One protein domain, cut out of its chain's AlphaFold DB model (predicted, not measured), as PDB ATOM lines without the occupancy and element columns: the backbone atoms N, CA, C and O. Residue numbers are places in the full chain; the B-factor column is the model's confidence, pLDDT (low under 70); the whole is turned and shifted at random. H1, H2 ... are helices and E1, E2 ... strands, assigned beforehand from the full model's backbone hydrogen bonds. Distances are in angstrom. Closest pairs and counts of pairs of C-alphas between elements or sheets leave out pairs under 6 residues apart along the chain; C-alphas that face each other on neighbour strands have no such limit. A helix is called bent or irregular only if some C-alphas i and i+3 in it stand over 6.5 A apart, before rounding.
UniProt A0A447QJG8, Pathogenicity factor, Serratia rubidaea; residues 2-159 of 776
ATOM      1  N   LEU A   2     -23.934  49.034 288.267       87.25
ATOM      2  CA  LEU A   2     -24.967  48.049 287.902       87.25
ATOM      3  C   LEU A   2     -25.624  48.293 286.529       87.25
ATOM      4  O   LEU A   2     -25.669  47.376 285.721       87.25
ATOM      5  N   GLY A   3     -26.024  49.529 286.198       88.00
ATOM      6  CA  GLY A   3     -26.571  49.842 284.866       88.00
ATOM      7  C   GLY A   3     -25.612  49.552 283.702       88.00
ATOM      8  O   GLY A   3     -26.024  49.012 282.682       88.00
ATOM      9  N   ARG A   4     -24.305  49.803 283.883       85.00
ATOM     10  CA  ARG A   4     -23.271  49.423 282.900       85.00
ATOM     11  C   ARG A   4     -23.200  47.903 282.744       85.00
ATOM     12  O   ARG A   4     -23.131  47.422 281.619       85.00
ATOM     13  N   SER A   5     -23.252  47.173 283.860       88.00
ATOM     14  CA  SER A   5     -23.289  45.705 283.869       88.00
ATOM     15  C   SER A   5     -24.511  45.176 283.112       88.00
ATOM     16  O   SER A   5     -24.362  44.321 282.243       88.00
ATOM     17  N   LEU A   6     -25.697  45.748 283.354       92.12
ATOM     18  CA  LEU A   6     -26.925  45.408 282.633       92.12
ATOM     19  C   LEU A   6     -26.780  45.626 281.124       92.12
ATOM     20  O   LEU A   6     -27.033  44.692 280.370       92.12
ATOM     21  N   ASN A   7     -26.318  46.806 280.692       90.19
ATOM     22  CA  ASN A   7     -26.134  47.125 279.268       90.19
ATOM     23  C   ASN A   7     -25.145  46.168 278.587       90.19
ATOM     24  O   ASN A   7     -25.389  45.710 277.470       90.19
ATOM     25  N   LEU A   8     -24.039  45.842 279.262       87.62
ATOM     26  CA  LEU A   8     -23.007  44.953 278.733       87.62
ATOM     27  C   LEU A   8     -23.534  43.526 278.545       87.62
ATOM     28  O   LEU A   8     -23.400  42.949 277.463       87.62
ATOM     29  N   HIS A   9     -24.172  42.956 279.569       91.44
ATOM     30  CA  HIS A   9     -24.623  41.566 279.518       91.44
ATOM     31  C   HIS A   9     -25.884  41.393 278.664       91.44
ATOM     32  O   HIS A   9     -25.991  40.394 277.952       91.44
ATOM     33  N   SER A  10     -26.800  42.371 278.632       93.00
ATOM     34  CA  SER A  10     -27.928  42.346 277.692       93.00
ATOM     35  C   SER A  10     -27.444  42.393 276.246       93.00
ATOM     36  O   SER A  10     -27.937  41.629 275.417       93.00
ATOM     37  N   ALA A  11     -26.450  43.237 275.943       90.94
ATOM     38  CA  ALA A  11     -25.860  43.320 274.614       90.94
ATOM     39  C   ALA A  11     -25.137  42.019 274.242       90.94
ATOM     40  O   ALA A  11     -25.330  41.520 273.139       90.94
ATOM     41  N   ALA A  12     -24.375  41.412 275.158       89.75
ATOM     42  CA  ALA A  12     -23.717  40.128 274.913       89.75
ATOM     43  C   ALA A  12     -24.722  39.004 274.593       89.75
ATOM     44  O   ALA A  12     -24.543  38.264 273.621       89.75
ATOM     45  N   VAL A  13     -25.819  38.914 275.356       92.12
ATOM     46  CA  VAL A  13     -26.916  37.973 275.071       92.12
ATOM     47  C   VAL A  13     -27.594  38.326 273.738       92.12
ATOM     48  O   VAL A  13     -27.885  37.436 272.940       92.12
ATOM     49  N   GLY A  14     -27.785  39.613 273.442       92.38
ATOM     50  CA  GLY A  14     -28.360  40.097 272.183       92.38
ATOM     51  C   GLY A  14     -27.529  39.728 270.961       92.38
ATOM     52  O   GLY A  14     -28.085  39.223 269.986       92.38
ATOM     53  N   LYS A  15     -26.205  39.903 271.031       90.25
ATOM     54  CA  LYS A  15     -25.252  39.510 269.981       90.25
ATOM     55  C   LYS A  15     -25.305  38.008 269.738       90.25
ATOM     56  O   LYS A  15     -25.373  37.577 268.590       90.25
ATOM     57  N   HIS A  16     -25.352  37.211 270.809       90.44
ATOM     58  CA  HIS A  16     -25.474  35.757 270.697       90.44
ATOM     59  C   HIS A  16     -26.740  35.335 269.941       90.44
ATOM     60  O   HIS A  16     -26.682  34.415 269.135       90.44
ATOM     61  N   TYR A  17     -27.872  36.010 270.141       91.19
ATOM     62  CA  TYR A  17     -29.116  35.696 269.427       91.19
ATOM     63  C   TYR A  17     -29.302  36.470 268.109       91.19
ATOM     64  O   TYR A  17     -30.322  36.300 267.441       91.19
ATOM     65  N   GLY A  18     -28.330  37.288 267.692       90.00
ATOM     66  CA  GLY A  18     -28.410  38.090 266.464       90.00
ATOM     67  C   GLY A  18     -29.437  39.230 266.519       90.00
ATOM     68  O   GLY A  18     -29.946  39.640 265.480       90.00
ATOM     69  N   VAL A  19     -29.769  39.713 267.720       92.00
ATOM     70  CA  VAL A  19     -30.715  40.823 267.951       92.00
ATOM     71  C   VAL A  19     -30.025  42.178 267.906       92.00
ATOM     72  O   VAL A  19     -30.645  43.167 267.529       92.00
ATOM     73  N   VAL A  20     -28.751  42.232 268.286       90.44
ATOM     74  CA  VAL A  20     -27.928  43.436 268.157       90.44
ATOM     75  C   VAL A  20     -26.651  43.118 267.391       90.44
ATOM     76  O   VAL A  20     -26.172  41.980 267.416       90.44
ATOM     77  N   ASP A  21     -26.116  44.115 266.695       86.31
ATOM     78  CA  ASP A  21     -24.834  44.016 266.002       86.31
ATOM     79  C   ASP A  21     -23.642  44.276 266.939       86.31
ATOM     80  O   ASP A  21     -23.793  44.441 268.151       86.31
ATOM     81  N   GLU A  22     -22.430  44.294 266.383       80.88
ATOM     82  CA  GLU A  22     -21.198  44.509 267.149       80.88
ATOM     83  C   GLU A  22     -21.123  45.897 267.809       80.88
ATOM     84  O   GLU A  22     -20.449  46.040 268.834       80.88
ATOM     85  N   HIS A  23     -21.879  46.866 267.285       83.25
ATOM     86  CA  HIS A  23     -22.028  48.239 267.776       83.25
ATOM     87  C   HIS A  23     -23.184  48.391 268.769       83.25
ATOM     88  O   HIS A  23     -23.542  49.511 269.124       83.25
ATOM     89  N   ASN A  24     -23.766  47.276 269.221       83.81
ATOM     90  CA  ASN A  24     -24.919  47.229 270.123       83.81
ATOM     91  C   ASN A  24     -26.189  47.874 269.528       83.81
ATOM     92  O   ASN A  24     -27.108  48.228 270.270       83.81
ATOM     93  N   ARG A  25     -26.276  48.011 268.197       86.44
ATOM     94  CA  ARG A  25     -27.466  48.522 267.502       86.44
ATOM     95  C   ARG A  25     -28.439  47.378 267.259       86.44
ATOM     96  O   ARG A  25     -28.033  46.299 266.833       86.44
ATOM     97  N   VAL A  26     -29.726  47.610 267.508       87.44
ATOM     98  CA  VAL A  26     -30.766  46.600 267.268       87.44
ATOM     99  C   VAL A  26     -30.901  46.311 265.776       87.44
ATOM    100  O   VAL A  26     -30.962  47.211 264.942       87.44
ATOM    101  N   ILE A  27     -30.957  45.024 265.454       85.88
ATOM    102  CA  ILE A  27     -31.159  44.500 264.114       85.88
ATOM    103  C   ILE A  27     -32.640  44.146 263.966       85.88
ATOM    104  O   ILE A  27     -33.075  43.081 264.387       85.88
ATOM    105  N   ASP A  28     -33.407  44.992 263.280       77.25
ATOM    106  CA  ASP A  28     -34.848  44.784 263.055       77.25
ATOM    107  C   ASP A  28     -35.189  43.690 262.016       77.25
ATOM    108  O   ASP A  28     -36.326  43.588 261.552       77.25
ATOM    109  N   ASN A  29     -34.224  42.850 261.629       79.00
ATOM    110  CA  ASN A  29     -34.405  41.830 260.599       79.00
ATOM    111  C   ASN A  29     -34.437  40.408 261.194       79.00
ATOM    112  O   ASN A  29     -33.377  39.874 261.534       79.00
ATOM    113  N   PRO A  30     -35.606  39.733 261.227       74.19
ATOM    114  CA  PRO A  30     -35.735  38.375 261.754       74.19
ATOM    115  C   PRO A  30     -34.848  37.335 261.057       74.19
ATOM    116  O   PRO A  30     -34.503  36.325 261.668       74.19
ATOM    117  N   SER A  31     -34.450  37.558 259.797       80.31
ATOM    118  CA  SER A  31     -33.567  36.626 259.079       80.31
ATOM    119  C   SER A  31     -32.124  36.637 259.586       80.31
ATOM    120  O   SER A  31     -31.362  35.724 259.270       80.31
ATOM    121  N   LYS A  32     -31.748  37.643 260.385       81.94
ATOM    122  CA  LYS A  32     -30.431  37.755 261.022       81.94
ATOM    123  C   LYS A  32     -30.376  37.138 262.421       81.94
ATOM    124  O   LYS A  32     -29.298  37.115 263.008       81.94
ATOM    125  N   LEU A  33     -31.491  36.611 262.938       84.50
ATOM    126  CA  LEU A  33     -31.496  35.920 264.223       84.50
ATOM    127  C   LEU A  33     -30.601  34.680 264.167       84.50
ATOM    128  O   LEU A  33     -30.707  33.837 263.274       84.50
ATOM    129  N   LEU A  34     -29.748  34.548 265.173       85.19
ATOM    130  CA  LEU A  34     -28.812  33.443 265.324       85.19
ATOM    131  C   LEU A  34     -29.243  32.550 266.484       85.19
ATOM    132  O   LEU A  34     -30.011  32.950 267.356       85.19
ATOM    133  N   HIS A  35     -28.762  31.305 266.487       81.75
ATOM    134  CA  HIS A  35     -28.938  30.376 267.610       81.75
ATOM    135  C   HIS A  35     -30.405  30.148 268.052       81.75
ATOM    136  O   HIS A  35     -30.657  29.614 269.129       81.75
ATOM    137  N   THR A  36     -31.389  30.433 267.189       74.50
ATOM    138  CA  THR A  36     -32.837  30.279 267.457       74.50
ATOM    139  C   THR A  36     -33.277  28.828 267.666       74.50
ATOM    140  O   THR A  36     -34.362  28.572 268.190       74.50
ATOM    141  N   ARG A  37     -32.435  27.868 267.269       73.06
ATOM    142  CA  ARG A  37     -32.593  26.426 267.522       73.06
ATOM    143  C   ARG A  37     -31.527  25.861 268.464       73.06
ATOM    144  O   ARG A  37     -31.484  24.650 268.677       73.06
ATOM    145  N   SER A  38     -30.664  26.716 269.022       70.00
ATOM    146  CA  SER A  38     -29.702  26.295 270.044       70.00
ATOM    147  C   SER A  38     -30.453  25.621 271.191       70.00
ATOM    148  O   SER A  38     -31.593  25.984 271.482       70.00
ATOM    149  N   GLY A  39     -29.860  24.598 271.802       69.88
ATOM    150  CA  GLY A  39     -30.457  23.871 272.926       69.88
ATOM    151  C   GLY A  39     -31.711  23.035 272.616       69.88
ATOM    152  O   GLY A  39     -32.184  22.334 273.501       69.88
ATOM    153  N   GLN A  40     -32.246  23.023 271.384       75.94
ATOM    154  CA  GLN A  40     -33.500  22.307 271.068       75.94
ATOM    155  C   GLN A  40     -33.446  20.800 271.369       75.94
ATOM    156  O   GLN A  40     -34.450  20.220 271.772       75.94
ATOM    157  N   PHE A  41     -32.278  20.179 271.202       76.94
ATOM    158  CA  PHE A  41     -32.048  18.765 271.518       76.94
ATOM    159  C   PHE A  41     -31.225  18.564 272.794       76.94
ATOM    160  O   PHE A  41     -30.808  17.448 273.101       76.94
ATOM    161  N   ASN A  42     -30.964  19.641 273.533       78.88
ATOM    162  CA  ASN A  42     -30.143  19.587 274.723       78.88
ATOM    163  C   ASN A  42     -31.010  19.322 275.952       78.88
ATOM    164  O   ASN A  42     -31.778  20.177 276.389       78.88
ATOM    165  N   ARG A  43     -30.847  18.129 276.525       79.25
ATOM    166  CA  ARG A  43     -31.615  17.663 277.686       79.25
ATOM    167  C   ARG A  43     -31.371  18.492 278.951       79.25
ATOM    168  O   ARG A  43     -32.232  18.493 279.824       79.25
ATOM    169  N   HIS A  44     -30.243  19.198 279.032       82.19
ATOM    170  CA  HIS A  44     -29.876  20.017 280.193       82.19
ATOM    171  C   HIS A  44     -30.373  21.469 280.092       82.19
ATOM    172  O   HIS A  44     -30.326  22.206 281.077       82.19
ATOM    173  N   SER A  45     -30.892  21.876 278.928       81.75
ATOM    174  CA  SER A  45     -31.415  23.225 278.710       81.75
ATOM    175  C   SER A  45     -32.939  23.233 278.652       81.75
ATOM    176  O   SER A  45     -33.554  22.390 277.993       81.75
ATOM    177  N   ARG A  46     -33.559  24.222 279.294       84.31
ATOM    178  CA  ARG A  46     -34.973  24.547 279.124       84.31
ATOM    179  C   ARG A  46     -35.100  25.746 278.196       84.31
ATOM    180  O   ARG A  46     -34.414  26.752 278.353       84.31
ATOM    181  N   ARG A  47     -35.997  25.627 277.224       85.00
ATOM    182  CA  ARG A  47     -36.348  26.709 276.305       85.00
ATOM    183  C   ARG A  47     -37.577  27.421 276.840       85.00
ATOM    184  O   ARG A  47     -38.605  26.772 277.023       85.00
ATOM    185  N   ASP A  48     -37.468  28.720 277.076       83.50
ATOM    186  CA  ASP A  48     -38.580  29.516 277.581       83.50
ATOM    187  C   ASP A  48     -38.862  30.702 276.648       83.50
ATOM    188  O   ASP A  48     -38.051  31.628 276.559       83.50
ATOM    189  N   PRO A  49     -39.985  30.666 275.907       83.94
ATOM    190  CA  PRO A  49     -40.355  31.738 274.993       83.94
ATOM    191  C   PRO A  49     -40.831  33.007 275.713       83.94
ATOM    192  O   PRO A  49     -40.885  34.058 275.082       83.94
ATOM    193  N   GLN A  50     -41.183  32.930 277.001       88.88
ATOM    194  CA  GLN A  50     -41.657  34.072 277.789       88.88
ATOM    195  C   GLN A  50     -40.518  34.787 278.518       88.88
ATOM    196  O   GLN A  50     -40.673  35.942 278.912       88.88
ATOM    197  N   LEU A  51     -39.358  34.138 278.659       90.00
ATOM    198  CA  LEU A  51     -38.248  34.659 279.450       90.00
ATOM    199  C   LEU A  51     -37.760  36.029 278.964       90.00
ATOM    200  O   LEU A  51     -37.530  36.906 279.786       90.00
ATOM    201  N   ALA A  52     -37.656  36.258 277.651       91.38
ATOM    202  CA  ALA A  52     -37.257  37.567 277.123       91.38
ATOM    203  C   ALA A  52     -38.209  38.693 277.574       91.38
ATOM    204  O   ALA A  52     -37.750  39.740 278.030       91.38
ATOM    205  N   GLY A  53     -39.523  38.444 277.515       92.88
ATOM    206  CA  GLY A  53     -40.538  39.380 277.998       92.88
ATOM    207  C   GLY A  53     -40.478  39.567 279.514       92.88
ATOM    208  O   GLY A  53     -40.510  40.697 279.989       92.88
ATOM    209  N   ALA A  54     -40.294  38.486 280.279       92.94
ATOM    210  CA  ALA A  54     -40.152  38.558 281.734       92.94
ATOM    211  C   ALA A  54     -38.959  39.433 282.161       92.94
ATOM    212  O   ALA A  54     -39.101  40.279 283.042       92.94
ATOM    213  N   LEU A  55     -37.803  39.289 281.501       93.25
ATOM    214  CA  LEU A  55     -36.622  40.114 281.780       93.25
ATOM    215  C   LEU A  55     -36.831  41.575 281.411       93.25
ATOM    216  O   LEU A  55     -36.428  42.459 282.169       93.25
ATOM    217  N   ARG A  56     -37.464  41.832 280.260       94.75
ATOM    218  CA  ARG A  56     -37.821  43.191 279.861       94.75
ATOM    219  C   ARG A  56     -38.734  43.826 280.908       94.75
ATOM    220  O   ARG A  56     -38.416  44.908 281.378       94.75
ATOM    221  N   HIS A  57     -39.819  43.152 281.291       93.88
ATOM    222  CA  HIS A  57     -40.772  43.644 282.288       93.88
ATOM    223  C   HIS A  57     -40.113  43.924 283.643       93.88
ATOM    224  O   HIS A  57     -40.392  44.952 284.255       93.88
ATOM    225  N   LEU A  58     -39.218  43.043 284.099       92.12
ATOM    226  CA  LEU A  58     -38.495  43.237 285.354       92.12
ATOM    227  C   LEU A  58     -37.635  44.509 285.308       92.12
ATOM    228  O   LEU A  58     -37.659  45.290 286.261       92.12
ATOM    229  N   LEU A  59     -36.929  44.748 284.197       92.75
ATOM    230  CA  LEU A  59     -36.131  45.961 284.019       92.75
ATOM    231  C   LEU A  59     -36.985  47.215 283.816       92.75
ATOM    232  O   LEU A  59     -36.600  48.276 284.283       92.75
ATOM    233  N   ASP A  60     -38.114  47.114 283.122       92.31
ATOM    234  CA  ASP A  60     -39.028  48.234 282.860       92.31
ATOM    235  C   ASP A  60     -39.624  48.769 284.173       92.31
ATOM    236  O   ASP A  60     -39.596  49.967 284.443       92.31
ATOM    237  N   ASN A  61     -40.050  47.859 285.057       88.81
ATOM    238  CA  ASN A  61     -40.660  48.203 286.343       88.81
ATOM    239  C   ASN A  61     -39.660  48.750 287.378       88.81
ATOM    240  O   ASN A  61     -40.052  49.498 288.269       88.81
ATOM    241  N   HIS A  62     -38.379  48.386 287.274       84.50
ATOM    242  CA  HIS A  62     -37.348  48.722 288.270       84.50
ATOM    243  C   HIS A  62     -36.134  49.430 287.649       84.50
ATOM    244  O   HIS A  62     -35.029  49.424 288.204       84.50
ATOM    245  N   GLY A  63     -36.315  50.010 286.464       74.12
ATOM    246  CA  GLY A  63     -35.239  50.522 285.628       74.12
ATOM    247  C   GLY A  63     -34.543  51.749 286.204       74.12
ATOM    248  O   GLY A  63     -35.085  52.501 287.010       74.12
ATOM    249  N   SER A  64     -33.315  51.980 285.748       78.56
ATOM    250  CA  SER A  64     -32.616  53.251 285.942       78.56
ATOM    251  C   SER A  64     -32.261  53.835 284.580       78.56
ATOM    252  O   SER A  64     -32.053  53.084 283.627       78.56
ATOM    253  N   GLN A  65     -32.105  55.160 284.489       81.88
ATOM    254  CA  GLN A  65     -31.642  55.817 283.253       81.88
ATOM    255  C   GLN A  65     -30.327  55.210 282.734       81.88
ATOM    256  O   GLN A  65     -30.091  55.128 281.534       81.88
ATOM    257  N   SER A  66     -29.486  54.703 283.642       84.12
ATOM    258  CA  SER A  66     -28.219  54.060 283.292       84.12
ATOM    259  C   SER A  66     -28.350  52.683 282.619       84.12
ATOM    260  O   SER A  66     -27.342  52.177 282.133       84.12
ATOM    261  N   ALA A  67     -29.548  52.086 282.570       88.62
ATOM    262  CA  ALA A  67     -29.824  50.759 281.999       88.62
ATOM    263  C   ALA A  67     -30.728  50.802 280.743       88.62
ATOM    264  O   ALA A  67     -31.325  49.797 280.354       88.62
ATOM    265  N   GLN A  68     -30.873  51.971 280.113       88.88
ATOM    266  CA  GLN A  68     -31.815  52.169 279.007       88.88
ATOM    267  C   GLN A  68     -31.450  51.363 277.745       88.88
ATOM    268  O   GLN A  68     -32.341  50.847 277.068       88.88
ATOM    269  N   ASP A  69     -30.155  51.169 277.469       89.12
ATOM    270  CA  ASP A  69     -29.692  50.336 276.347       89.12
ATOM    271  C   ASP A  69     -30.057  48.855 276.563       89.12
ATOM    272  O   ASP A  69     -30.434  48.144 275.622       89.12
ATOM    273  N   ALA A  70     -29.998  48.387 277.816       92.00
ATOM    274  CA  ALA A  70     -30.437  47.047 278.180       92.00
ATOM    275  C   ALA A  70     -31.936  46.855 277.959       92.00
ATOM    276  O   ALA A  70     -32.340  45.858 277.360       92.00
ATOM    277  N   LEU A  71     -32.755  47.830 278.363       93.56
ATOM    278  CA  LEU A  71     -34.199  47.793 278.132       93.56
ATOM    279  C   LEU A  71     -34.524  47.752 276.634       93.56
ATOM    280  O   LEU A  71     -35.360  46.953 276.208       93.56
ATOM    281  N   HIS A  72     -33.827  48.553 275.826       92.69
ATOM    282  CA  HIS A  72     -33.980  48.551 274.372       92.69
ATOM    283  C   HIS A  72     -33.629  47.183 273.762       92.69
ATOM    284  O   HIS A  72     -34.384  46.638 272.955       92.69
ATOM    285  N   THR A  73     -32.527  46.576 274.210       93.44
ATOM    286  CA  THR A  73     -32.086  45.249 273.753       93.44
ATOM    287  C   THR A  73     -33.082  44.148 274.135       93.44
ATOM    288  O   THR A  73     -33.446  43.326 273.293       93.44
ATOM    289  N   LEU A  74     -33.566  44.137 275.381       94.38
ATOM    290  CA  LEU A  74     -34.553  43.160 275.856       94.38
ATOM    291  C   LEU A  74     -35.907  43.327 275.152       94.38
ATOM    292  O   LEU A  74     -36.542  42.336 274.793       94.38
ATOM    293  N   SER A  75     -36.313  44.567 274.869       93.94
ATOM    294  CA  SER A  75     -37.520  44.859 274.084       93.94
ATOM    295  C   SER A  75     -37.421  44.305 272.665       93.94
ATOM    296  O   SER A  75     -38.373  43.708 272.160       93.94
ATOM    297  N   ALA A  76     -36.255  44.431 272.031       92.94
ATOM    298  CA  ALA A  76     -36.009  43.834 270.725       92.94
ATOM    299  C   ALA A  76     -36.039  42.296 270.776       92.94
ATOM    300  O   ALA A  76     -36.635  41.665 269.903       92.94
ATOM    301  N   MET A  77     -35.462  41.676 271.813       92.81
ATOM    302  CA  MET A  77     -35.531  40.219 272.004       92.81
ATOM    303  C   MET A  77     -36.977  39.723 272.110       92.81
ATOM    304  O   MET A  77     -37.333  38.737 271.462       92.81
ATOM    305  N   GLU A  78     -37.816  40.406 272.892       93.25
ATOM    306  CA  GLU A  78     -39.236  40.069 273.021       93.25
ATOM    307  C   GLU A  78     -39.984  40.265 271.696       93.25
ATOM    308  O   GLU A  78     -40.662  39.345 271.231       93.25
ATOM    309  N   LYS A  79     -39.803  41.419 271.036       91.75
ATOM    310  CA  LYS A  79     -40.392  41.729 269.719       91.75
ATOM    311  C   LYS A  79     -40.074  40.644 268.689       91.75
ATOM    312  O   LYS A  79     -40.948  40.228 267.929       91.75
ATOM    313  N   HIS A  80     -38.835  40.154 268.684       89.38
ATOM    314  CA  HIS A  80     -38.374  39.095 267.787       89.38
ATOM    315  C   HIS A  80     -38.666  37.672 268.287       89.38
ATOM    316  O   HIS A  80     -38.278  36.709 267.624       89.38
ATOM    317  N   ARG A  81     -39.379  37.523 269.411       89.25
ATOM    318  CA  ARG A  81     -39.746  36.235 270.025       89.25
ATOM    319  C   ARG A  81     -38.531  35.336 270.256       89.25
ATOM    320  O   ARG A  81     -38.565  34.133 269.985       89.25
ATOM    321  N   VAL A  82     -37.437  35.931 270.728       89.19
ATOM    322  CA  VAL A  82     -36.216  35.195 271.048       89.19
ATOM    323  C   VAL A  82     -36.496  34.236 272.192       89.19
ATOM    324  O   VAL A  82     -36.883  34.626 273.288       89.19
ATOM    325  N   VAL A  83     -36.254  32.958 271.928       88.31
ATOM    326  CA  VAL A  83     -36.372  31.911 272.935       88.31
ATOM    327  C   VAL A  83     -35.028  31.776 273.638       88.31
ATOM    328  O   VAL A  83     -34.091  31.186 273.090       88.31
ATOM    329  N   ILE A  84     -34.941  32.334 274.844       87.00
ATOM    330  CA  ILE A  84     -33.739  32.244 275.671       87.00
ATOM    331  C   ILE A  84     -33.715  30.862 276.324       87.00
ATOM    332  O   ILE A  84     -34.665  30.436 276.984       87.00
ATOM    333  N   ASN A  85     -32.607  30.152 276.133       84.75
ATOM    334  CA  ASN A  85     -32.387  28.884 276.813       84.75
ATOM    335  C   ASN A  85     -31.754  29.158 278.172       84.75
ATOM    336  O   ASN A  85     -30.778  29.914 278.237       84.75
ATOM    337  N   HIS A  86     -32.267  28.514 279.214       79.94
ATOM    338  CA  HIS A  86     -31.716  28.563 280.562       79.94
ATOM    339  C   HIS A  86     -31.493  27.153 281.115       79.94
ATOM    340  O   HIS A  86     -31.999  26.163 280.581       79.94
ATOM    341  N   LEU A  87     -30.697  27.070 282.177       79.12
ATOM    342  CA  LEU A  87     -30.372  25.817 282.844       79.12
ATOM    343  C   LEU A  87     -31.637  25.205 283.461       79.12
ATOM    344  O   LEU A  87     -32.384  25.923 284.117       79.12
ATOM    345  N   LYS A  88     -31.878  23.903 283.267       72.12
ATOM    346  CA  LYS A  88     -33.003  23.226 283.928       72.12
ATOM    347  C   LYS A  88     -32.633  22.849 285.367       72.12
ATOM    348  O   LYS A  88     -32.998  23.565 286.285       72.12
ATOM    349  N   ASP A  89     -31.849  21.779 285.524       66.00
ATOM    350  CA  ASP A  89     -31.461  21.222 286.832       66.00
ATOM    351  C   ASP A  89     -29.968  20.816 286.896       66.00
ATOM    352  O   ASP A  89     -29.410  20.610 287.970       66.00
ATOM    353  N   GLU A  90     -29.290  20.708 285.746       66.50
ATOM    354  CA  GLU A  90     -27.919  20.197 285.618       66.50
ATOM    355  C   GLU A  90     -27.055  21.118 284.754       66.50
ATOM    356  O   GLU A  90     -27.565  21.909 283.966       66.50
ATOM    357  N   ARG A  91     -25.728  20.990 284.872       74.50
ATOM    358  CA  ARG A  91     -24.748  21.786 284.118       74.50
ATOM    359  C   ARG A  91     -24.943  21.622 282.609       74.50
ATOM    360  O   ARG A  91     -24.861  20.512 282.090       74.50
ATOM    361  N   ASP A  92     -25.103  22.733 281.896       79.56
ATOM    362  CA  ASP A  92     -25.185  22.730 280.438       79.56
ATOM    363  C   ASP A  92     -23.821  23.034 279.796       79.56
ATOM    364  O   ASP A  92     -23.392  24.184 279.731       79.56
ATOM    365  N   TYR A  93     -23.142  21.998 279.298       75.75
ATOM    366  CA  TYR A  93     -21.839  22.116 278.620       75.75
ATOM    367  C   TYR A  93     -21.930  22.731 277.204       75.75
ATOM    368  O   TYR A  93     -20.919  23.152 276.626       75.75
ATOM    369  N   HIS A  94     -23.136  22.771 276.629       80.19
ATOM    370  CA  HIS A  94     -23.392  23.219 275.260       80.19
ATOM    371  C   HIS A  94     -23.943  24.649 275.189       80.19
ATOM    372  O   HIS A  94     -24.074  25.175 274.085       80.19
ATOM    373  N   ASP A  95     -24.235  25.294 276.323       84.25
ATOM    374  CA  ASP A  95     -24.572  26.717 276.338       84.25
ATOM    375  C   ASP A  95     -23.299  27.557 276.193       84.25
ATOM    376  O   ASP A  95     -22.443  27.582 277.077       84.25
ATOM    377  N   ASP A  96     -23.159  28.254 275.067       84.88
ATOM    378  CA  ASP A  96     -21.978  29.065 274.766       84.88
ATOM    379  C   ASP A  96     -21.860  30.319 275.644       84.88
ATOM    380  O   ASP A  96     -20.754  30.836 275.804       84.88
ATOM    381  N   ILE A  97     -22.963  30.784 276.244       88.94
ATOM    382  CA  ILE A  97     -23.020  32.037 277.019       88.94
ATOM    383  C   ILE A  97     -23.769  31.890 278.357       88.94
ATOM    384  O   ILE A  97     -24.305  32.865 278.890       88.94
ATOM    385  N   GLY A  98     -23.837  30.676 278.912       89.25
ATOM    386  CA  GLY A  98     -24.642  30.386 280.103       89.25
ATOM    387  C   GLY A  98     -24.290  31.236 281.334       89.25
ATOM    388  O   GLY A  98     -25.191  31.655 282.066       89.25
ATOM    389  N   LEU A  99     -23.008  31.566 281.544       90.25
ATOM    390  CA  LEU A  99     -22.593  32.437 282.656       90.25
ATOM    391  C   LEU A  99     -22.988  33.893 282.410       90.25
ATOM    392  O   LEU A  99     -23.423  34.556 283.344       90.25
ATOM    393  N   LEU A 100     -22.930  34.374 281.163       91.31
ATOM    394  CA  LEU A 100     -23.356  35.738 280.827       91.31
ATOM    395  C   LEU A 100     -24.870  35.922 281.000       91.31
ATOM    396  O   LEU A 100     -25.305  36.943 281.527       91.31
ATOM    397  N   LYS A 101     -25.678  34.913 280.638       91.56
ATOM    398  CA  LYS A 101     -27.124  34.904 280.940       91.56
ATOM    399  C   LYS A 101     -27.375  34.932 282.445       91.56
ATOM    400  O   LYS A 101     -28.194  35.709 282.922       91.56
ATOM    401  N   SER A 102     -26.633  34.115 283.193       91.81
ATOM    402  CA  SER A 102     -26.723  34.064 284.655       91.81
ATOM    403  C   SER A 102     -26.338  35.402 285.288       91.81
ATOM    404  O   SER A 102     -26.970  35.832 286.250       91.81
ATOM    405  N   ARG A 103     -25.339  36.089 284.723       92.69
ATOM    406  CA  ARG A 103     -24.930  37.422 285.159       92.69
ATOM    407  C   ARG A 103     -26.003  38.470 284.872       92.69
ATOM    408  O   ARG A 103     -26.308  39.254 285.761       92.69
ATOM    409  N   LEU A 104     -26.638  38.427 283.699       93.75
ATOM    410  CA  LEU A 104     -27.783  39.287 283.386       93.75
ATOM    411  C   LEU A 104     -28.933  39.086 284.387       93.75
ATOM    412  O   LEU A 104     -29.482  40.068 284.880       93.75
ATOM    413  N   PHE A 105     -29.272  37.837 284.731       92.69
ATOM    414  CA  PHE A 105     -30.292  37.554 285.749       92.69
ATOM    415  C   PHE A 105     -29.907  38.106 287.123       92.69
ATOM    416  O   PHE A 105     -30.724  38.758 287.766       92.69
ATOM    417  N   LEU A 106     -28.664  37.881 287.563       94.25
ATOM    418  CA  LEU A 106     -28.159  38.406 288.832       94.25
ATOM    419  C   LEU A 106     -28.254  39.935 288.882       94.25
ATOM    420  O   LEU A 106     -28.725  40.487 289.875       94.25
ATOM    421  N   ASP A 107     -27.821  40.613 287.820       94.19
ATOM    422  CA  ASP A 107     -27.838  42.073 287.744       94.19
ATOM    423  C   ASP A 107     -29.276  42.622 287.792       94.19
ATOM    424  O   ASP A 107     -29.545  43.591 288.500       94.19
ATOM    425  N   LEU A 108     -30.212  41.973 287.092       93.88
ATOM    426  CA  LEU A 108     -31.635  42.328 287.088       93.88
ATOM    427  C   LEU A 108     -32.283  42.136 288.467       93.88
ATOM    428  O   LEU A 108     -32.918  43.055 288.975       93.88
ATOM    429  N   LEU A 109     -32.058  40.990 289.111       93.50
ATOM    430  CA  LEU A 109     -32.561  40.722 290.464       93.50
ATOM    431  C   LEU A 109     -31.947  41.672 291.503       93.50
ATOM    432  O   LEU A 109     -32.607  42.077 292.457       93.50
ATOM    433  N   THR A 110     -30.682  42.058 291.324       94.12
ATOM    434  CA  THR A 110     -30.031  43.051 292.192       94.12
ATOM    435  C   THR A 110     -30.665  44.431 292.008       94.12
ATOM    436  O   THR A 110     -30.901  45.131 292.990       94.12
ATOM    437  N   GLN A 111     -30.983  44.813 290.767       92.69
ATOM    438  CA  GLN A 111     -31.654  46.075 290.449       92.69
ATOM    439  C   GLN A 111     -33.059  46.138 291.067       92.69
ATOM    440  O   GLN A 111     -33.412  47.153 291.664       92.69
ATOM    441  N   GLU A 112     -33.827  45.051 290.979       93.12
ATOM    442  CA  GLU A 112     -35.138  44.917 291.626       93.12
ATOM    443  C   GLU A 112     -35.034  45.100 293.147       93.12
ATOM    444  O   GLU A 112     -35.703  45.964 293.711       93.12
ATOM    445  N   LYS A 113     -34.129  44.368 293.811       93.50
ATOM    446  CA  LYS A 113     -33.926  44.480 295.266       93.50
ATOM    447  C   LYS A 113     -33.480  45.877 295.702       93.50
ATOM    448  O   LYS A 113     -33.895  46.351 296.756       93.50
ATOM    449  N   LEU A 114     -32.643  46.549 294.907       91.50
ATOM    450  CA  LEU A 114     -32.245  47.937 295.171       91.50
ATOM    451  C   LEU A 114     -33.431  48.896 295.054       91.50
ATOM    452  O   LEU A 114     -33.569  49.797 295.881       91.50
ATOM    453  N   HIS A 115     -34.288  48.702 294.050       91.38
ATOM    454  CA  HIS A 115     -35.502  49.496 293.899       91.38
ATOM    455  C   HIS A 115     -36.470  49.258 295.061       91.38
ATOM    456  O   HIS A 115     -37.003  50.218 295.614       91.38
ATOM    457  N   GLN A 116     -36.638  48.005 295.487       91.69
ATOM    458  CA  GLN A 116     -37.457  47.656 296.643       91.69
ATOM    459  C   GLN A 116     -36.935  48.317 297.923       91.69
ATOM    460  O   GLN A 116     -37.699  48.993 298.601       91.69
ATOM    461  N   ALA A 117     -35.628  48.239 298.200       91.56
ATOM    462  CA  ALA A 117     -35.031  48.893 299.365       91.56
ATOM    463  C   ALA A 117     -35.256  50.419 299.363       91.56
ATOM    464  O   ALA A 117     -35.510  51.023 300.407       91.56
ATOM    465  N   LEU A 118     -35.191  51.052 298.185       91.06
ATOM    466  CA  LEU A 118     -35.488  52.475 298.036       91.06
ATOM    467  C   LEU A 118     -36.975  52.775 298.270       91.06
ATOM    468  O   LEU A 118     -37.289  53.732 298.975       91.06
ATOM    469  N   SER A 119     -37.869  51.959 297.710       90.88
ATOM    470  CA  SER A 119     -39.321  52.077 297.883       90.88
ATOM    471  C   SER A 119     -39.731  51.915 299.349       90.88
ATOM    472  O   SER A 119     -40.501  52.725 299.871       90.88
ATOM    473  N   ASP A 120     -39.144  50.946 300.053       90.56
ATOM    474  CA  ASP A 120     -39.365  50.722 301.483       90.56
ATOM    475  C   ASP A 120     -38.909  51.942 302.298       90.56
ATOM    476  O   ASP A 120     -39.631  52.427 303.171       90.56
ATOM    477  N   CYS A 121     -37.750  52.523 301.959       90.25
ATOM    478  CA  CYS A 121     -37.259  53.743 302.602       90.25
ATOM    479  C   CYS A 121     -38.140  54.974 302.315       90.25
ATOM    480  O   CYS A 121     -38.264  55.852 303.174       90.25
ATOM    481  N   GLN A 122     -38.717  55.073 301.114       88.56
ATOM    482  CA  GLN A 122     -39.630  56.157 300.731       88.56
ATOM    483  C   GLN A 122     -40.999  56.015 301.401       88.56
ATOM    484  O   GLN A 122     -41.606  57.022 301.764       88.56
ATOM    485  N   SER A 123     -41.456  54.778 301.587       89.69
ATOM    486  CA  SER A 123     -42.725  54.450 302.239       89.69
ATOM    487  C   SER A 123     -42.651  54.574 303.765       89.69
ATOM    488  O   SER A 123     -43.673  54.784 304.417       89.69
ATOM    489  N   ALA A 124     -41.452  54.475 304.352       87.56
ATOM    490  CA  ALA A 124     -41.233  54.664 305.782       87.56
ATOM    491  C   ALA A 124     -41.461  56.132 306.219       87.56
ATOM    492  O   ALA A 124     -40.999  57.060 305.537       87.56
ATOM    493  N   PRO A 125     -42.109  56.378 307.379       85.62
ATOM    494  CA  PRO A 125     -42.362  57.727 307.882       85.62
ATOM    495  C   PRO A 125     -41.086  58.567 307.966       85.62
ATOM    496  O   PRO A 125     -40.049  58.100 308.433       85.62
ATOM    497  N   ALA A 126     -41.161  59.846 307.585       78.88
ATOM    498  CA  ALA A 126     -39.996  60.737 307.619       78.88
ATOM    499  C   ALA A 126     -39.394  60.928 309.022       78.88
ATOM    500  O   ALA A 126     -38.223  61.283 309.141       78.88
ATOM    501  N   SER A 127     -40.195  60.672 310.058       80.69
ATOM    502  CA  SER A 127     -39.819  60.703 311.469       80.69
ATOM    503  C   SER A 127     -39.072  59.458 311.951       80.69
ATOM    504  O   SER A 127     -38.593  59.479 313.078       80.69
ATOM    505  N   ASP A 128     -38.995  58.381 311.161       83.56
ATOM    506  CA  ASP A 128     -38.236  57.185 311.528       83.56
ATOM    507  C   ASP A 128     -36.725  57.456 311.385       83.56
ATOM    508  O   ASP A 128     -36.225  57.608 310.261       83.56
ATOM    509  N   PRO A 129     -35.967  57.515 312.496       78.81
ATOM    510  CA  PRO A 129     -34.537  57.784 312.453       78.81
ATOM    511  C   PRO A 129     -33.725  56.609 311.883       78.81
ATOM    512  O   PRO A 129     -32.562  56.801 311.524       78.81
ATOM    513  N   GLN A 130     -34.296  55.401 311.791       86.19
ATOM    514  CA  GLN A 130     -33.589  54.206 311.327       86.19
ATOM    515  C   GLN A 130     -33.691  53.980 309.818       86.19
ATOM    516  O   GLN A 130     -32.778  53.372 309.263       86.19
ATOM    517  N   ARG A 131     -34.695  54.540 309.127       87.62
ATOM    518  CA  ARG A 131     -34.944  54.287 307.691       87.62
ATOM    519  C   ARG A 131     -33.709  54.444 306.790       87.62
ATOM    520  O   ARG A 131     -33.457  53.610 305.926       87.62
ATOM    521  N   LEU A 132     -32.893  55.482 307.018       88.69
ATOM    522  CA  LEU A 132     -31.677  55.740 306.231       88.69
ATOM    523  C   LEU A 132     -30.531  54.788 306.590       88.69
ATOM    524  O   LEU A 132     -29.706  54.481 305.730       88.69
ATOM    525  N   ASN A 133     -30.468  54.332 307.842       90.25
ATOM    526  CA  ASN A 133     -29.488  53.338 308.269       90.25
ATOM    527  C   ASN A 133     -29.851  51.965 307.696       90.25
ATOM    528  O   ASN A 133     -28.999  51.346 307.072       90.25
ATOM    529  N   THR A 134     -31.122  51.561 307.770       90.62
ATOM    530  CA  THR A 134     -31.619  50.331 307.138       90.62
ATOM    531  C   THR A 134     -31.356  50.338 305.636       90.62
ATOM    532  O   THR A 134     -30.761  49.395 305.128       90.62
ATOM    533  N   LEU A 135     -31.688  51.428 304.929       92.94
ATOM    534  CA  LEU A 135     -31.371  51.561 303.504       92.94
ATOM    535  C   LEU A 135     -29.867  51.415 303.242       92.94
ATOM    536  O   LEU A 135     -29.465  50.690 302.334       92.94
ATOM    537  N   ARG A 136     -29.021  52.092 304.029       92.25
ATOM    538  CA  ARG A 136     -27.561  52.011 303.888       92.25
ATOM    539  C   ARG A 136     -27.061  50.581 304.077       92.25
ATOM    540  O   ARG A 136     -26.234  50.139 303.283       92.25
ATOM    541  N   ASP A 137     -27.542  49.884 305.095       93.69
ATOM    542  CA  ASP A 137     -27.110  48.527 305.427       93.69
ATOM    543  C   ASP A 137     -27.596  47.523 304.377       93.69
ATOM    544  O   ASP A 137     -26.809  46.706 303.896       93.69
ATOM    545  N   THR A 138     -28.844  47.650 303.915       93.31
ATOM    546  CA  THR A 138     -29.377  46.850 302.805       93.31
ATOM    547  C   THR A 138     -28.588  47.088 301.520       93.31
ATOM    548  O   THR A 138     -28.183  46.129 300.871       93.31
ATOM    549  N   VAL A 139     -28.302  48.344 301.159       93.12
ATOM    550  CA  VAL A 139     -27.506  48.667 299.961       93.12
ATOM    551  C   VAL A 139     -26.079  48.130 300.080       93.12
ATOM    552  O   VAL A 139     -25.553  47.607 299.098       93.12
ATOM    553  N   ARG A 140     -25.453  48.223 301.259       93.38
ATOM    554  CA  ARG A 140     -24.120  47.652 301.506       93.38
ATOM    555  C   ARG A 140     -24.125  46.136 301.367       93.38
ATOM    556  O   ARG A 140     -23.319  45.628 300.601       93.38
ATOM    557  N   SER A 141     -25.054  45.427 302.007       94.81
ATOM    558  CA  SER A 141     -25.151  43.964 301.872       94.81
ATOM    559  C   SER A 141     -25.439  43.551 300.423       94.81
ATOM    560  O   SER A 141     -24.779  42.664 299.882       94.81
ATOM    561  N   LEU A 142     -26.353  44.242 299.729       93.69
ATOM    562  CA  LEU A 142     -26.634  43.975 298.316       93.69
ATOM    563  C   LEU A 142     -25.396  44.171 297.440       93.69
ATOM    564  O   LEU A 142     -25.090  43.307 296.623       93.69
ATOM    565  N   ARG A 143     -24.681  45.288 297.605       92.12
ATOM    566  CA  ARG A 143     -23.505  45.613 296.796       92.12
ATOM    567  C   ARG A 143     -22.326  44.707 297.131       92.12
ATOM    568  O   ARG A 143     -21.791  44.086 296.223       92.12
ATOM    569  N   ASP A 144     -21.934  44.657 298.398       91.25
ATOM    570  CA  ASP A 144     -20.648  44.115 298.837       91.25
ATOM    571  C   ASP A 144     -20.704  42.606 299.084       91.25
ATOM    572  O   ASP A 144     -19.705  41.929 298.879       91.25
ATOM    573  N   GLU A 145     -21.853  42.050 299.478       90.00
ATOM    574  CA  GLU A 145     -21.968  40.627 299.834       90.00
ATOM    575  C   GLU A 145     -22.726  39.832 298.768       90.00
ATOM    576  O   GLU A 145     -22.263  38.782 298.324       90.00
ATOM    577  N   GLN A 146     -23.893  40.320 298.330       92.25
ATOM    578  CA  GLN A 146     -24.767  39.557 297.432       92.25
ATOM    579  C   GLN A 146     -24.410  39.715 295.957       92.25
ATOM    580  O   GLN A 146     -24.591  38.764 295.199       92.25
ATOM    581  N   TRP A 147     -23.946  40.895 295.542       92.50
ATOM    582  CA  TRP A 147     -23.608  41.179 294.149       92.50
ATOM    583  C   TRP A 147     -22.111  41.019 293.896       92.50
ATOM    584  O   TRP A 147     -21.733  40.153 293.109       92.50
ATOM    585  N   ASP A 148     -21.253  41.792 294.573       89.06
ATOM    586  CA  ASP A 148     -19.814  41.835 294.283       89.06
ATOM    587  C   ASP A 148     -19.105  40.499 294.541       89.06
ATOM    588  O   ASP A 148     -18.308  40.044 293.720       89.06
ATOM    589  N   GLN A 149     -19.467  39.813 295.628       89.50
ATOM    590  CA  GLN A 149     -18.892  38.513 295.981       89.50
ATOM    591  C   GLN A 149     -19.598  37.327 295.308       89.50
ATOM    592  O   GLN A 149     -19.182  36.181 295.504       89.50
ATOM    593  N   HIS A 150     -20.631  37.565 294.490       92.06
ATOM    594  CA  HIS A 150     -21.369  36.483 293.848       92.06
ATOM    595  C   HIS A 150     -20.465  35.695 292.883       92.06
ATOM    596  O   HIS A 150     -19.846  36.298 291.999       92.06
ATOM    597  N   PRO A 151     -20.435  34.348 292.941       89.94
ATOM    598  CA  PRO A 151     -19.554  33.545 292.090       89.94
ATOM    599  C   PRO A 151     -19.745  33.803 290.593       89.94
ATOM    600  O   PRO A 151     -18.775  33.922 289.853       89.94
ATOM    601  N   VAL A 152     -20.995  33.954 290.139       90.25
ATOM    602  CA  VAL A 152     -21.293  34.285 288.732       90.25
ATOM    603  C   VAL A 152     -20.654  35.610 288.327       90.25
ATOM    604  O   VAL A 152     -20.114  35.684 287.228       90.25
ATOM    605  N   LYS A 153     -20.681  36.623 289.206       89.88
ATOM    606  CA  LYS A 153     -20.075  37.921 288.918       89.88
ATOM    607  C   LYS A 153     -18.563  37.808 288.816       89.88
ATOM    608  O   LYS A 153     -18.005  38.193 287.794       89.88
ATOM    609  N   LYS A 154     -17.924  37.203 289.819       89.06
ATOM    610  CA  LYS A 154     -16.473  36.979 289.809       89.06
ATOM    611  C   LYS A 154     -16.021  36.263 288.536       89.06
ATOM    612  O   LYS A 154     -15.150  36.756 287.833       89.06
ATOM    613  N   LEU A 155     -16.659  35.146 288.185       89.75
ATOM    614  CA  LEU A 155     -16.265  34.339 287.026       89.75
ATOM    615  C   LEU A 155     -16.508  35.062 285.692       89.75
ATOM    616  O   LEU A 155     -15.669  34.985 284.795       89.75
ATOM    617  N   SER A 156     -17.623  35.783 285.548       89.19
ATOM    618  CA  SER A 156     -17.871  36.577 284.339       89.19
ATOM    619  C   SER A 156     -16.883  37.737 284.208       89.19
ATOM    620  O   SER A 156     -16.395  37.986 283.109       89.19
ATOM    621  N   ASP A 157     -16.541  38.400 285.320       86.62
ATOM    622  CA  ASP A 157     -15.564  39.498 285.346       86.62
ATOM    623  C   ASP A 157     -14.155  38.982 284.981       86.62
ATOM    624  O   ASP A 157     -13.376  39.678 284.337       86.62
ATOM    625  N   GLN A 158     -13.850  37.718 285.294       87.62
ATOM    626  CA  GLN A 158     -12.620  37.031 284.873       87.62
ATOM    627  C   GLN A 158     -12.609  36.619 283.389       87.62
ATOM    628  O   GLN A 158     -11.612  36.084 282.904       87.62
ATOM    629  N   GLY A 159     -13.702  36.843 282.653       88.81
ATOM    630  CA  GLY A 159     -13.821  36.539 281.225       88.81
ATOM    631  C   GLY A 159     -14.466  35.187 280.895       88.81
ATOM    632  O   GLY A 159     -14.585  34.853 279.712       88.81
TER     633      GLY A 159
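Overview. This is residues 2 to 159 of the 776 residues of the protein "Pathogenicity factor" of Serratia rubidaea (UniProt A0A447QJG8). Four helices, H1, H2, H3 and H4, stand side by side in an up-and-down bundle, each running against the one before it; H4 runs on past the others, and H5 folds back along it, so that the two make a long helical arm. The small sheet E1 and E2 lies at the opposite end of the body from the H4 to H5 link, near the beginning of H4, and short H6 crosses the first turns of H4. The 158 printed residues hold six named helices and two named strands in the order H1 E1 H2 H3 E2 H4 H5 H6; the sheet is antiparallel and the class is mostly helix. The whole is compact, with a radius of gyration of the C-alphas of 17.2 A, yet elongated, spanning 58 by 32 by 26 A.

Along the chain. Start at the sheet, with E1 at residues 45 to 48 and E2 at residues 84 to 87. Find C-alpha 98 at (-24.642, 30.386, 280.103); from there H4 runs 37.4 A to residue 123. H5 covers residues 131 to 147, 22.0 A, and H6 residues 151 to 157, ending at C-alpha 157 at (-15.564, 39.498, 285.346). H1 begins at C-alpha 2 at (-24.967, 48.049, 287.902) and runs 21.2 A to residue 16. H2 covers residues 51 to 61, 15.4 A, and H3 residues 65 to 79, 21.4 A; H3 is irregular, with C-alphas 66 and 69 at 8.0 A.

Arrangement. Across the antiparallel E1 and E2, look for N 46 and O 86 at 2.8 A and N 86 and O 46 at 2.9 A. The closest C-alphas of E2 and H4 are those of His 86 and Gly 98, 7.3 A. H4 is the hub. With residues 100 to 111 alone it touches H1, closest at His 9 and Leu 104, 5.5 A between C-alphas, opposite ways at a shallow tilt of 33 degrees, only just short of steep. With residues 105 to 112 alone it touches H2, closest at the C-alphas of Leu 59 and Leu 108, 6.5 A. H2 and H3 form a helical hairpin, closest at the C-alphas of Arg 56 and Leu 74, 5.2 A. H1 touches H3, the same way at 26 degrees, a shallow tilt, closest at the C-alphas of Gly 3 and Ala 67, 4.4 A. H4 and H5 form a helical hairpin at 5 degrees, closest at the C-alphas of Cys 121 and Arg 131, 5.6 A. H6 touches residues 99 to 103 of H4, closest at the C-alphas of Arg 103 and Val 152, 6.0 A. In H1, H2, H4 and H6 every O i to N i+4 pair is within hydrogen-bond range; in H3 it is 9 of 11 and in H5 11 of 13.

Size, cuts and confidence. The C-alphas farthest apart, of Phe 41 and Ser 127, are 58.4 A apart. The printed part has no cut. The link from H1 to E1, 28 residues, is long. The mean pLDDT of the printed part is 87.5; look for values under 70 at residue 39 and residues 89 to 90.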